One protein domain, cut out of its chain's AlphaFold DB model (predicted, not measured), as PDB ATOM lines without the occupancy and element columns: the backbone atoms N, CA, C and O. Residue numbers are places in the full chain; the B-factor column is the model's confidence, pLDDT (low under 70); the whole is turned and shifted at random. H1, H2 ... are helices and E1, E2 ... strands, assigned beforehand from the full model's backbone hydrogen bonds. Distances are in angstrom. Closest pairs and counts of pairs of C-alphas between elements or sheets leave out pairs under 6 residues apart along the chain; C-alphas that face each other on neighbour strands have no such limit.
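AT A GLANCE: This is residues 149 to 225 of the 316 residues of the protein "Transposase" of Leptospirillum sp. Group II '5-way CG' (UniProt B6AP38). One strongly twisted sheet of five strands has two helices, H1 and H2, side by side over one face, and its other face is bare. The long hairpin of E1 and E2 reaches one end of the longest axis. The printed part has 77 residues with two named helices and five named strands, along the chain E1 E2 E3 H1 E4 H2 E5. The sheet, in the order E3 E2 E1 E4 E5, is mixed, and the class is mixed, helices and strands. The whole is compact, with a radius of gyration of the C-alphas of 11.4 A and spans of 34 by 25 by 23 A.

IN THESE COORDINATES: E1, residues 150 to 158, begins with C-alpha 150 at (6.131, -35.878, -45.295) and is 24.6 A long. E2, residues 161 to 168, is 22.6 A long. E3 is residues 173 to 177, H1 residues 183 to 192, 14.2 A, E4 residues 201 to 204, and H2 residues 208 to 217, 14.3 A. E5, residues 223 to 225, ends with C-alpha 225 at (11.222, -44.163, -52.988).

HOW THE PARTS SIT: E1, E2 and E3 form a meander, each strand the antiparallel neighbour of the one before, in two hairpins; N 154 and O 165 are 3.0 A apart, N 166 and O 176 2.8 A. E1 and E4 are parallel, with N 153 and O 203 at 2.9 A. E4 and E5 are parallel, with N 224 and O 202 at 2.8 A. E3, H1, E4 is a split strand-helix-strand unit, two strands running the same way with E2 and E1 between them; E4, H2, E5 is such a unit with neighbour strands; both crossovers are right-handed. H1 lies over E2 at a height over the sheet of 10.7 A. H2 lies over E4, on the same face, at 9.0 A. H1 and H2 touch, the closest C-alphas being those of Ala 187 and Ala 213, 4.7 A, at a shallow tilt of 29 degrees, the same way. In H1 and H2 every O i to N i+4 pair is within hydrogen-bond range.

THE WHOLE: The two C-alphas farthest apart, of Ile 159 and Gly 220, are 35.0 A apart. The printed part has no cut and no long link. The mean pLDDT of the printed part is 95.4, and no printed residue is under 70.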
ATOM      1  N   GLU A 149       4.241 -33.831 -42.146       96.62
ATOM      2  CA  GLU A 149       3.309 -34.379 -43.146       96.62
ATOM      3  C   GLU A 149       4.013 -35.308 -44.147       96.62
ATOM      4  O   GLU A 149       3.419 -36.266 -44.639       96.62
ATOM      5  N   VAL A 150       5.285 -35.030 -44.450       97.56
ATOM      6  CA  VAL A 150       6.131 -35.878 -45.295       97.56
ATOM      7  C   VAL A 150       7.395 -36.218 -44.516       97.56
ATOM      8  O   VAL A 150       8.265 -35.366 -44.313       97.56
ATOM      9  N   LEU A 151       7.459 -37.466 -44.059       97.62
ATOM     10  CA  LEU A 151       8.544 -37.984 -43.233       97.62
ATOM     11  C   LEU A 151       9.604 -38.644 -44.113       97.62
ATOM     12  O   LEU A 151       9.286 -39.545 -44.882       97.62
ATOM     13  N   GLY A 152      10.861 -38.241 -43.984       97.31
ATOM     14  CA  GLY A 152      11.993 -38.932 -44.589       97.31
ATOM     15  C   GLY A 152      12.612 -39.935 -43.632       97.31
ATOM     16  O   GLY A 152      12.728 -39.637 -42.447       97.31
ATOM     17  N   ILE A 153      13.019 -41.097 -44.143       97.50
ATOM     18  CA  ILE A 153      13.855 -42.065 -43.426       97.50
ATOM     19  C   ILE A 153      15.043 -42.410 -44.319       97.50
ATOM     20  O   ILE A 153      14.867 -42.942 -45.416       97.50
ATOM     21  N   ASP A 154      16.246 -42.129 -43.834       95.75
ATOM     22  CA  ASP A 154      17.497 -42.452 -44.521       95.75
ATOM     23  C   ASP A 154      18.513 -43.039 -43.526       95.75
ATOM     24  O   ASP A 154      18.207 -43.307 -42.358       95.75
ATOM     25  N   GLU A 155      19.733 -43.283 -43.983       94.06
ATOM     26  CA  GLU A 155      20.837 -43.819 -43.211       94.06
ATOM     27  C   GLU A 155      22.020 -42.849 -43.176       94.06
ATOM     28  O   GLU A 155      22.527 -42.397 -44.202       94.06
ATOM     29  N   VAL A 156      22.556 -42.624 -41.977       94.69
ATOM     30  CA  VAL A 156      23.851 -41.967 -41.792       94.69
ATOM     31  C   VAL A 156      24.858 -42.946 -41.193       94.69
ATOM     32  O   VAL A 156      24.553 -43.711 -40.275       94.69
ATOM     33  N   HIS A 157      26.087 -42.929 -41.711       93.75
ATOM     34  CA  HIS A 157      27.178 -43.743 -41.187       93.75
ATOM     35  C   HIS A 157      28.081 -42.896 -40.282       93.75
ATOM     36  O   HIS A 157      28.892 -42.105 -40.761       93.75
ATOM     37  N   LEU A 158      27.949 -43.073 -38.966       92.69
ATOM     38  CA  LEU A 158      28.693 -42.332 -37.946       92.69
ATOM     39  C   LEU A 158      29.395 -43.296 -36.996       92.69
ATOM     40  O   LEU A 158      28.791 -44.229 -36.472       92.69
ATOM     41  N   ILE A 159      30.683 -43.050 -36.737       90.62
ATOM     42  CA  ILE A 159      31.497 -43.838 -35.791       90.62
ATOM     43  C   ILE A 159      31.410 -45.346 -36.107       90.62
ATOM     44  O   ILE A 159      31.148 -46.182 -35.243       90.62
ATOM     45  N   ARG A 160      31.604 -45.699 -37.387       92.69
ATOM     46  CA  ARG A 160      31.541 -47.080 -37.905       92.69
ATOM     47  C   ARG A 160      30.189 -47.779 -37.709       92.69
ATOM     48  O   ARG A 160      30.119 -49.005 -37.779       92.69
ATOM     49  N   ARG A 161      29.117 -47.029 -37.447       93.75
ATOM     50  CA  ARG A 161      27.766 -47.560 -37.258       93.75
ATOM     51  C   ARG A 161      26.779 -46.850 -38.163       93.75
ATOM     52  O   ARG A 161      26.823 -45.636 -38.336       93.75
ATOM     53  N   SER A 162      25.875 -47.645 -38.700       94.69
ATOM     54  CA  SER A 162      24.734 -47.195 -39.474       94.69
ATOM     55  C   SER A 162      23.582 -46.818 -38.554       94.69
ATOM     56  O   SER A 162      23.196 -47.617 -37.700       94.69
ATOM     57  N   ARG A 163      23.040 -45.618 -38.736       96.88
ATOM     58  CA  ARG A 163      21.974 -45.039 -37.916       96.88
ATOM     59  C   ARG A 163      20.840 -44.578 -38.814       96.88
ATOM     60  O   ARG A 163      21.114 -43.990 -39.858       96.88
ATOM     61  N   ALA A 164      19.599 -44.836 -38.412       97.31
ATOM     62  CA  ALA A 164      18.450 -44.268 -39.102       97.31
ATOM     63  C   ALA A 164      18.317 -42.781 -38.755       97.31
ATOM     64  O   ALA A 164      18.405 -42.413 -37.581       97.31
ATOM     65  N   ILE A 165      18.103 -41.947 -39.767       97.06
ATOM     66  CA  ILE A 165      17.806 -40.523 -39.609       97.06
ATOM     67  C   ILE A 165      16.401 -40.239 -40.130       97.06
ATOM     68  O   ILE A 165      16.030 -40.686 -41.214       97.06
ATOM     69  N   PHE A 166      15.632 -39.498 -39.341       97.00
ATOM     70  CA  PHE A 166      14.281 -39.067 -39.659       97.00
ATOM     71  C   PHE A 166      14.300 -37.584 -39.974       97.00
ATOM     72  O   PHE A 166      14.893 -36.799 -39.234       97.00
ATOM     73  N   THR A 167      13.653 -37.181 -41.060       96.50
ATOM     74  CA  THR A 167      13.666 -35.788 -41.517       96.50
ATOM     75  C   THR A 167      12.265 -35.299 -41.852       96.50
ATOM     76  O   THR A 167      11.413 -36.047 -42.326       96.50
ATOM     77  N   ASN A 168      12.017 -34.015 -41.614       95.94
ATOM     78  CA  ASN A 168      10.889 -33.321 -42.212       95.94
ATOM     79  C   ASN A 168      11.319 -32.880 -43.614       95.94
ATOM     80  O   ASN A 168      12.161 -31.991 -43.752       95.94
ATOM     81  N   ILE A 169      10.761 -33.517 -44.646       94.44
ATOM     82  CA  ILE A 169      11.184 -33.296 -46.033       94.44
ATOM     83  C   ILE A 169      10.877 -31.860 -46.512       94.44
ATOM     84  O   ILE A 169      11.798 -31.213 -47.005       94.44
ATOM     85  N   PRO A 170       9.653 -31.310 -46.355       93.38
ATOM     86  CA  PRO A 170       9.345 -29.933 -46.745       93.38
ATOM     87  C   PRO A 170      10.152 -28.865 -46.006       93.38
ATOM     88  O   PRO A 170      10.557 -27.876 -46.612       93.38
ATOM     89  N   SER A 171      10.360 -29.040 -44.699       92.19
ATOM     90  CA  SER A 171      11.011 -28.030 -43.854       92.19
ATOM     91  C   SER A 171      12.527 -28.213 -43.731       92.19
ATOM     92  O   SER A 171      13.182 -27.389 -43.098       92.19
ATOM     93  N   CYS A 172      13.089 -29.267 -44.329       92.56
ATOM     94  CA  CYS A 172      14.525 -29.546 -44.390       92.56
ATOM     95  C   CYS A 172      15.234 -29.607 -43.022       92.56
ATOM     96  O   CYS A 172      16.388 -29.190 -42.910       92.56
ATOM     97  N   TYR A 173      14.580 -30.141 -41.986       91.62
ATOM     98  CA  TYR A 173      15.206 -30.356 -40.676       91.62
ATOM     99  C   TYR A 173      15.169 -31.823 -40.242       91.62
ATOM    100  O   TYR A 173      14.319 -32.607 -40.673       91.62
ATOM    101  N   VAL A 174      16.113 -32.191 -39.376       93.44
ATOM    102  CA  VAL A 174      16.199 -33.520 -38.762       93.44
ATOM    103  C   VAL A 174      15.213 -33.596 -37.603       93.44
ATOM    104  O   VAL A 174      15.232 -32.740 -36.725       93.44
ATOM    105  N   VAL A 175      14.357 -34.611 -37.624       94.25
ATOM    106  CA  VAL A 175      13.414 -34.927 -36.546       94.25
ATOM    107  C   VAL A 175      14.112 -35.748 -35.468       94.25
ATOM    108  O   VAL A 175      13.992 -35.431 -34.294       94.25
ATOM    109  N   GLU A 176      14.842 -36.798 -35.859       94.12
ATOM    110  CA  GLU A 176      15.529 -37.692 -34.922       94.12
ATOM    111  C   GLU A 176      16.650 -38.480 -35.620       94.12
ATOM    112  O   GLU A 176      16.588 -38.743 -36.823       94.12
ATOM    113  N   MET A 177      17.660 -38.903 -34.859       95.38
ATOM    114  CA  MET A 177      18.669 -39.874 -35.268       95.38
ATOM    115  C   MET A 177      18.753 -41.028 -34.261       95.38
ATOM    116  O   MET A 177      19.224 -40.886 -33.135       95.38
ATOM    117  N   LEU A 178      18.400 -42.227 -34.714       96.06
ATOM    118  CA  LEU A 178      18.371 -43.415 -33.867       96.06
ATOM    119  C   LEU A 178      19.778 -43.996 -33.612       96.06
ATOM    120  O   LEU A 178      20.727 -43.755 -34.371       96.06
ATOM    121  N   PRO A 179      19.959 -44.788 -32.535       94.94
ATOM    122  CA  PRO A 179      21.242 -45.430 -32.227       94.94
ATOM    123  C   PRO A 179      21.690 -46.462 -33.272       94.94
ATOM    124  O   PRO A 179      22.887 -46.735 -33.391       94.94
ATOM    125  N   ASP A 180      20.740 -47.018 -34.021       95.50
ATOM    126  CA  ASP A 180      20.938 -47.984 -35.092       95.50
ATOM    127  C   ASP A 180      19.854 -47.814 -36.173       95.50
ATOM    128  O   ASP A 180      19.030 -46.900 -36.107       95.50
ATOM    129  N   ARG A 181      19.888 -48.665 -37.202       95.50
ATOM    130  CA  ARG A 181      18.896 -48.698 -38.290       95.50
ATOM    131  C   ARG A 181      18.016 -49.949 -38.271       95.50
ATOM    132  O   ARG A 181      17.427 -50.303 -39.286       95.50
ATOM    133  N   ASN A 182      17.982 -50.697 -37.171       96.12
ATOM    134  CA  ASN A 182      17.270 -51.970 -37.137       96.12
ATOM    135  C   ASN A 182      15.761 -51.748 -37.282       96.12
ATOM    136  O   ASN A 182      15.212 -50.789 -36.738       96.12
ATOM    137  N   LYS A 183      15.078 -52.679 -37.966       96.56
ATOM    138  CA  LYS A 183      13.621 -52.631 -38.179       96.56
ATOM    139  C   LYS A 183      12.864 -52.364 -36.874       96.56
ATOM    140  O   LYS A 183      11.987 -51.515 -36.847       96.56
ATOM    141  N   THR A 184      13.211 -53.079 -35.804       97.06
ATOM    142  CA  THR A 184      12.551 -52.980 -34.493       97.06
ATOM    143  C   THR A 184      12.693 -51.591 -33.874       97.06
ATOM    144  O   THR A 184      11.713 -51.036 -33.385       97.06
ATOM    145  N   THR A 185      13.892 -51.009 -33.927       97.19
ATOM    146  CA  THR A 185      14.184 -49.670 -33.396       97.19
ATOM    147  C   THR A 185      13.425 -48.591 -34.169       97.19
ATOM    148  O   THR A 185      12.810 -47.717 -33.562       97.19
ATOM    149  N   VAL A 186      13.415 -48.696 -35.502       97.62
ATOM    150  CA  VAL A 186      12.685 -47.797 -36.411       97.62
ATOM    151  C   VAL A 186      11.176 -47.908 -36.210       97.62
ATOM    152  O   VAL A 186      10.508 -46.890 -36.070       97.62
ATOM    153  N   ALA A 187      10.637 -49.129 -36.160       97.44
ATOM    154  CA  ALA A 187       9.208 -49.367 -35.976       97.44
ATOM    155  C   ALA A 187       8.712 -48.817 -34.633       97.44
ATOM    156  O   ALA A 187       7.699 -48.126 -34.587       97.44
ATOM    157  N   ARG A 188       9.471 -49.038 -33.551       97.12
ATOM    158  CA  ARG A 188       9.150 -48.466 -32.238       97.12
ATOM    159  C   ARG A 188       9.094 -46.940 -32.288       97.12
ATOM    160  O   ARG A 188       8.104 -46.368 -31.862       97.12
ATOM    161  N   PHE A 189      10.109 -46.292 -32.864       96.62
ATOM    162  CA  PHE A 189      10.107 -44.833 -32.996       96.62
ATOM    163  C   PHE A 189       8.894 -44.327 -33.791       96.62
ATOM    164  O   PHE A 189       8.214 -43.408 -33.348       96.62
ATOM    165  N   LEU A 190       8.580 -44.954 -34.930       96.75
ATOM    166  CA  LEU A 190       7.406 -44.601 -35.734       96.75
ATOM    167  C   LEU A 190       6.084 -44.787 -34.972       96.75
ATOM    168  O   LEU A 190       5.153 -44.010 -35.173       96.75
ATOM    169  N   ALA A 191       5.989 -45.816 -34.126       95.06
ATOM    170  CA  ALA A 191       4.817 -46.076 -33.298       95.06
ATOM    171  C   ALA A 191       4.653 -45.047 -32.167       95.06
ATOM    172  O   ALA A 191       3.518 -44.692 -31.847       95.06
ATOM    173  N   ASP A 192       5.767 -44.553 -31.622       94.38
ATOM    174  CA  ASP A 192       5.814 -43.578 -30.527       94.38
ATOM    175  C   ASP A 192       5.670 -42.117 -31.007       94.38
ATOM    176  O   ASP A 192       5.561 -41.206 -30.183       94.38
ATOM    177  N   LEU A 193       5.650 -41.864 -32.325       93.88
ATOM    178  CA  LEU A 193       5.485 -40.515 -32.871       93.88
ATOM    179  C   LEU A 193       4.141 -39.895 -32.435       93.88
ATOM    180  O   LEU A 193       3.079 -40.480 -32.691       93.88
ATOM    181  N   PRO A 194       4.150 -38.674 -31.863       92.88
ATOM    182  CA  PRO A 194       2.918 -37.950 -31.574       92.88
ATOM    183  C   PRO A 194       2.190 -37.618 -32.882       92.88
ATOM    184  O   PRO A 194       2.821 -37.489 -33.928       92.88
ATOM    185  N   ASP A 195       0.864 -37.490 -32.865       93.19
ATOM    186  CA  ASP A 195       0.071 -37.037 -34.022       93.19
ATOM    187  C   ASP A 195       0.400 -37.732 -35.359       93.19
ATOM    188  O   ASP A 195       0.311 -37.132 -36.432       93.19
ATOM    189  N   ARG A 196       0.756 -39.026 -35.324       92.00
ATOM    190  CA  ARG A 196       1.143 -39.822 -36.509       92.00
ATOM    191  C   ARG A 196       0.145 -39.775 -37.672       92.00
ATOM    192  O   ARG A 196       0.535 -39.975 -38.817       92.00
ATOM    193  N   GLY A 197      -1.127 -39.465 -37.400       92.25
ATOM    194  CA  GLY A 197      -2.158 -39.251 -38.423       92.25
ATOM    195  C   GLY A 197      -1.909 -38.043 -39.338       92.25
ATOM    196  O   GLY A 197      -2.532 -37.944 -40.390       92.25
ATOM    197  N   ARG A 198      -0.986 -37.142 -38.975       94.81
ATOM    198  CA  ARG A 198      -0.537 -36.030 -39.823       94.81
ATOM    199  C   ARG A 198       0.342 -36.495 -40.985       94.81
ATOM    200  O   ARG A 198       0.400 -35.810 -42.005       94.81
ATOM    201  N   ILE A 199       1.007 -37.645 -40.851       97.12
ATOM    202  CA  ILE A 199       1.875 -38.192 -41.894       97.12
ATOM    203  C   ILE A 199       1.007 -38.577 -43.095       97.12
ATOM    204  O   ILE A 199       0.137 -39.436 -43.004       97.12
ATOM    205  N   ARG A 200       1.263 -37.947 -44.240       97.44
ATOM    206  CA  ARG A 200       0.604 -38.227 -45.524       97.44
ATOM    207  C   ARG A 200       1.441 -39.123 -46.422       97.44
ATOM    208  O   ARG A 200       0.901 -39.781 -47.304       97.44
ATOM    209  N   CYS A 201       2.757 -39.112 -46.238       97.50
ATOM    210  CA  CYS A 201       3.692 -39.893 -47.032       97.50
ATOM    211  C   CYS A 201       4.996 -40.104 -46.263       97.50
ATOM    212  O   CYS A 201       5.450 -39.209 -45.548       97.50
ATOM    213  N   VAL A 202       5.631 -41.256 -46.474       97.88
ATOM    214  CA  VAL A 202       7.003 -41.503 -46.024       97.88
ATOM    215  C   VAL A 202       7.912 -41.646 -47.238       97.88
ATOM    216  O   VAL A 202       7.622 -42.431 -48.140       97.88
ATOM    217  N   THR A 203       9.007 -40.893 -47.279       97.44
ATOM    218  CA  THR A 203      10.065 -41.063 -48.274       97.44
ATOM    219  C   THR A 203      11.170 -41.928 -47.689       97.44
ATOM    220  O   THR A 203      11.732 -41.580 -46.652       97.44
ATOM    221  N   ILE A 204      11.489 -43.040 -48.339       96.81
ATOM    222  CA  ILE A 204      12.502 -43.993 -47.871       96.81
ATOM    223  C   ILE A 204      13.443 -44.389 -49.004       96.81
ATOM    224  O   ILE A 204      13.124 -44.230 -50.187       96.81
ATOM    225  N   ASP A 205      14.587 -44.959 -48.652       93.12
ATOM    226  CA  ASP A 205      15.405 -45.685 -49.612       93.12
ATOM    227  C   ASP A 205      14.731 -47.008 -50.058       93.12
ATOM    228  O   ASP A 205      13.603 -47.351 -49.695       93.12
ATOM    229  N   MET A 206      15.421 -47.787 -50.894       92.81
ATOM    230  CA  MET A 206      14.911 -49.082 -51.367       92.81
ATOM    231  C   MET A 206      15.150 -50.232 -50.370       92.81
ATOM    232  O   MET A 206      14.999 -51.400 -50.736       92.81
ATOM    233  N   TRP A 207      15.534 -49.949 -49.121       93.50
ATOM    234  CA  TRP A 207      15.860 -50.977 -48.143       93.50
ATOM    235  C   TRP A 207      14.594 -51.588 -47.534       93.50
ATOM    236  O   TRP A 207      13.745 -50.928 -46.935       93.50
ATOM    237  N   ARG A 208      14.457 -52.907 -47.696       95.06
ATOM    238  CA  ARG A 208      13.248 -53.647 -47.309       95.06
ATOM    239  C   ARG A 208      12.870 -53.516 -45.821       95.06
ATOM    240  O   ARG A 208      11.687 -53.333 -45.555       95.06
ATOM    241  N   PRO A 209      13.812 -53.523 -44.859       96.25
ATOM    242  CA  PRO A 209      13.496 -53.309 -43.448       96.25
ATOM    243  C   PRO A 209      12.779 -51.992 -43.133       96.25
ATOM    244  O   PRO A 209      11.905 -51.994 -42.271       96.25
ATOM    245  N   TYR A 210      13.077 -50.893 -43.837       96.38
ATOM    246  CA  TYR A 210      12.326 -49.644 -43.665       96.38
ATOM    247  C   TYR A 210      10.900 -49.764 -44.197       96.38
ATOM    248  O   TYR A 210       9.965 -49.369 -43.506       96.38
ATOM    249  N   GLN A 211      10.709 -50.385 -45.367       95.81
ATOM    250  CA  GLN A 211       9.361 -50.659 -45.881       95.81
ATOM    251  C   GLN A 211       8.540 -51.481 -44.887       95.81
ATOM    252  O   GLN A 211       7.377 -51.177 -44.636       95.81
ATOM    253  N   ASP A 212       9.142 -52.523 -44.314       97.19
ATOM    254  CA  ASP A 212       8.457 -53.398 -43.369       97.19
ATOM    255  C   ASP A 212       8.142 -52.669 -42.052       97.19
ATOM    256  O   ASP A 212       7.054 -52.849 -41.515       97.19
ATOM    257  N   ALA A 213       9.044 -51.814 -41.556       97.38
ATOM    258  CA  ALA A 213       8.800 -50.991 -40.368       97.38
ATOM    259  C   ALA A 213       7.672 -49.967 -40.581       97.38
ATOM    260  O   ALA A 213       6.821 -49.800 -39.706       97.38
ATOM    261  N   VAL A 214       7.634 -49.308 -41.746       97.06
ATOM    262  CA  VAL A 214       6.578 -48.344 -42.090       97.06
ATOM    263  C   VAL A 214       5.235 -49.050 -42.256       97.06
ATOM    264  O   VAL A 214       4.251 -48.592 -41.688       97.06
ATOM    265  N   ARG A 215       5.175 -50.192 -42.956       96.25
ATOM    266  CA  ARG A 215       3.927 -50.970 -43.100       96.25
ATOM    267  C   ARG A 215       3.353 -51.414 -41.756       96.25
ATOM    268  O   ARG A 215       2.137 -51.429 -41.600       96.25
ATOM    269  N   GLU A 216       4.222 -51.796 -40.827       96.19
ATOM    270  CA  GLU A 216       3.841 -52.239 -39.485       96.19
ATOM    271  C   GLU A 216       3.346 -51.074 -38.615       96.19
ATOM    272  O   GLU A 216       2.320 -51.195 -37.953       96.19
ATOM    273  N   SER A 217       4.044 -49.935 -38.645       96.25
ATOM    274  CA  SER A 217       3.813 -48.832 -37.697       96.25
ATOM    275  C   SER A 217       2.835 -47.771 -38.213       96.25
ATOM    276  O   SER A 217       2.171 -47.098 -37.425       96.25
ATOM    277  N   LEU A 218       2.750 -47.615 -39.537       95.81
ATOM    278  CA  LEU A 218       1.960 -46.615 -40.259       95.81
ATOM    279  C   LEU A 218       1.182 -47.288 -41.412       95.81
ATOM    280  O   LEU A 218       1.457 -47.042 -42.594       95.81
ATOM    281  N   PRO A 219       0.219 -48.176 -41.099       94.56
ATOM    282  CA  PRO A 219      -0.511 -48.926 -42.115       94.56
ATOM    283  C   PRO A 219      -1.296 -47.992 -43.045       94.56
ATOM    284  O   PRO A 219      -1.958 -47.056 -42.604       94.56
ATOM    285  N   GLY A 220      -1.233 -48.263 -44.350       93.75
ATOM    286  CA  GLY A 220      -1.940 -47.491 -45.378       93.75
ATOM    287  C   GLY A 220      -1.238 -46.206 -45.830       93.75
ATOM    288  O   GLY A 220      -1.695 -45.594 -46.795       93.75
ATOM    289  N   ILE A 221      -0.120 -45.817 -45.208       96.62
ATOM    290  CA  ILE A 221       0.633 -44.636 -45.638       96.62
ATOM    291  C   ILE A 221       1.381 -44.907 -46.956       96.62
ATOM    292  O   ILE A 221       2.121 -45.892 -47.060       96.62
ATOM    293  N   PRO A 222       1.236 -44.025 -47.966       97.06
ATOM    294  CA  PRO A 222       2.051 -44.062 -49.170       97.06
ATOM    295  C   PRO A 222       3.546 -43.992 -48.845       97.06
ATOM    296  O   PRO A 222       4.014 -43.073 -48.171       97.06
ATOM    297  N   MET A 223       4.300 -44.953 -49.373       96.81
ATOM    298  CA  MET A 223       5.760 -44.939 -49.348       96.81
ATOM    299  C   MET A 223       6.280 -44.519 -50.716       96.81
ATOM    300  O   MET A 223       5.951 -45.137 -51.730       96.81
ATOM    301  N   VAL A 224       7.108 -43.484 -50.737       95.56
ATOM    302  CA  VAL A 224       7.765 -42.980 -51.941       95.56
ATOM    303  C   VAL A 224       9.245 -43.314 -51.853       95.56
ATOM    304  O   VAL A 224       9.900 -43.028 -50.856       95.56
ATOM    305  N   VAL A 225       9.781 -43.923 -52.905       94.81
ATOM    306  CA  VAL A 225      11.222 -44.163 -52.988       94.81
ATOM    307  C   VAL A 225      11.920 -42.836 -53.264       94.81
ATOM    308  O   VAL A 225      11.561 -42.135 -54.212       94.81
TER     309      VAL A 225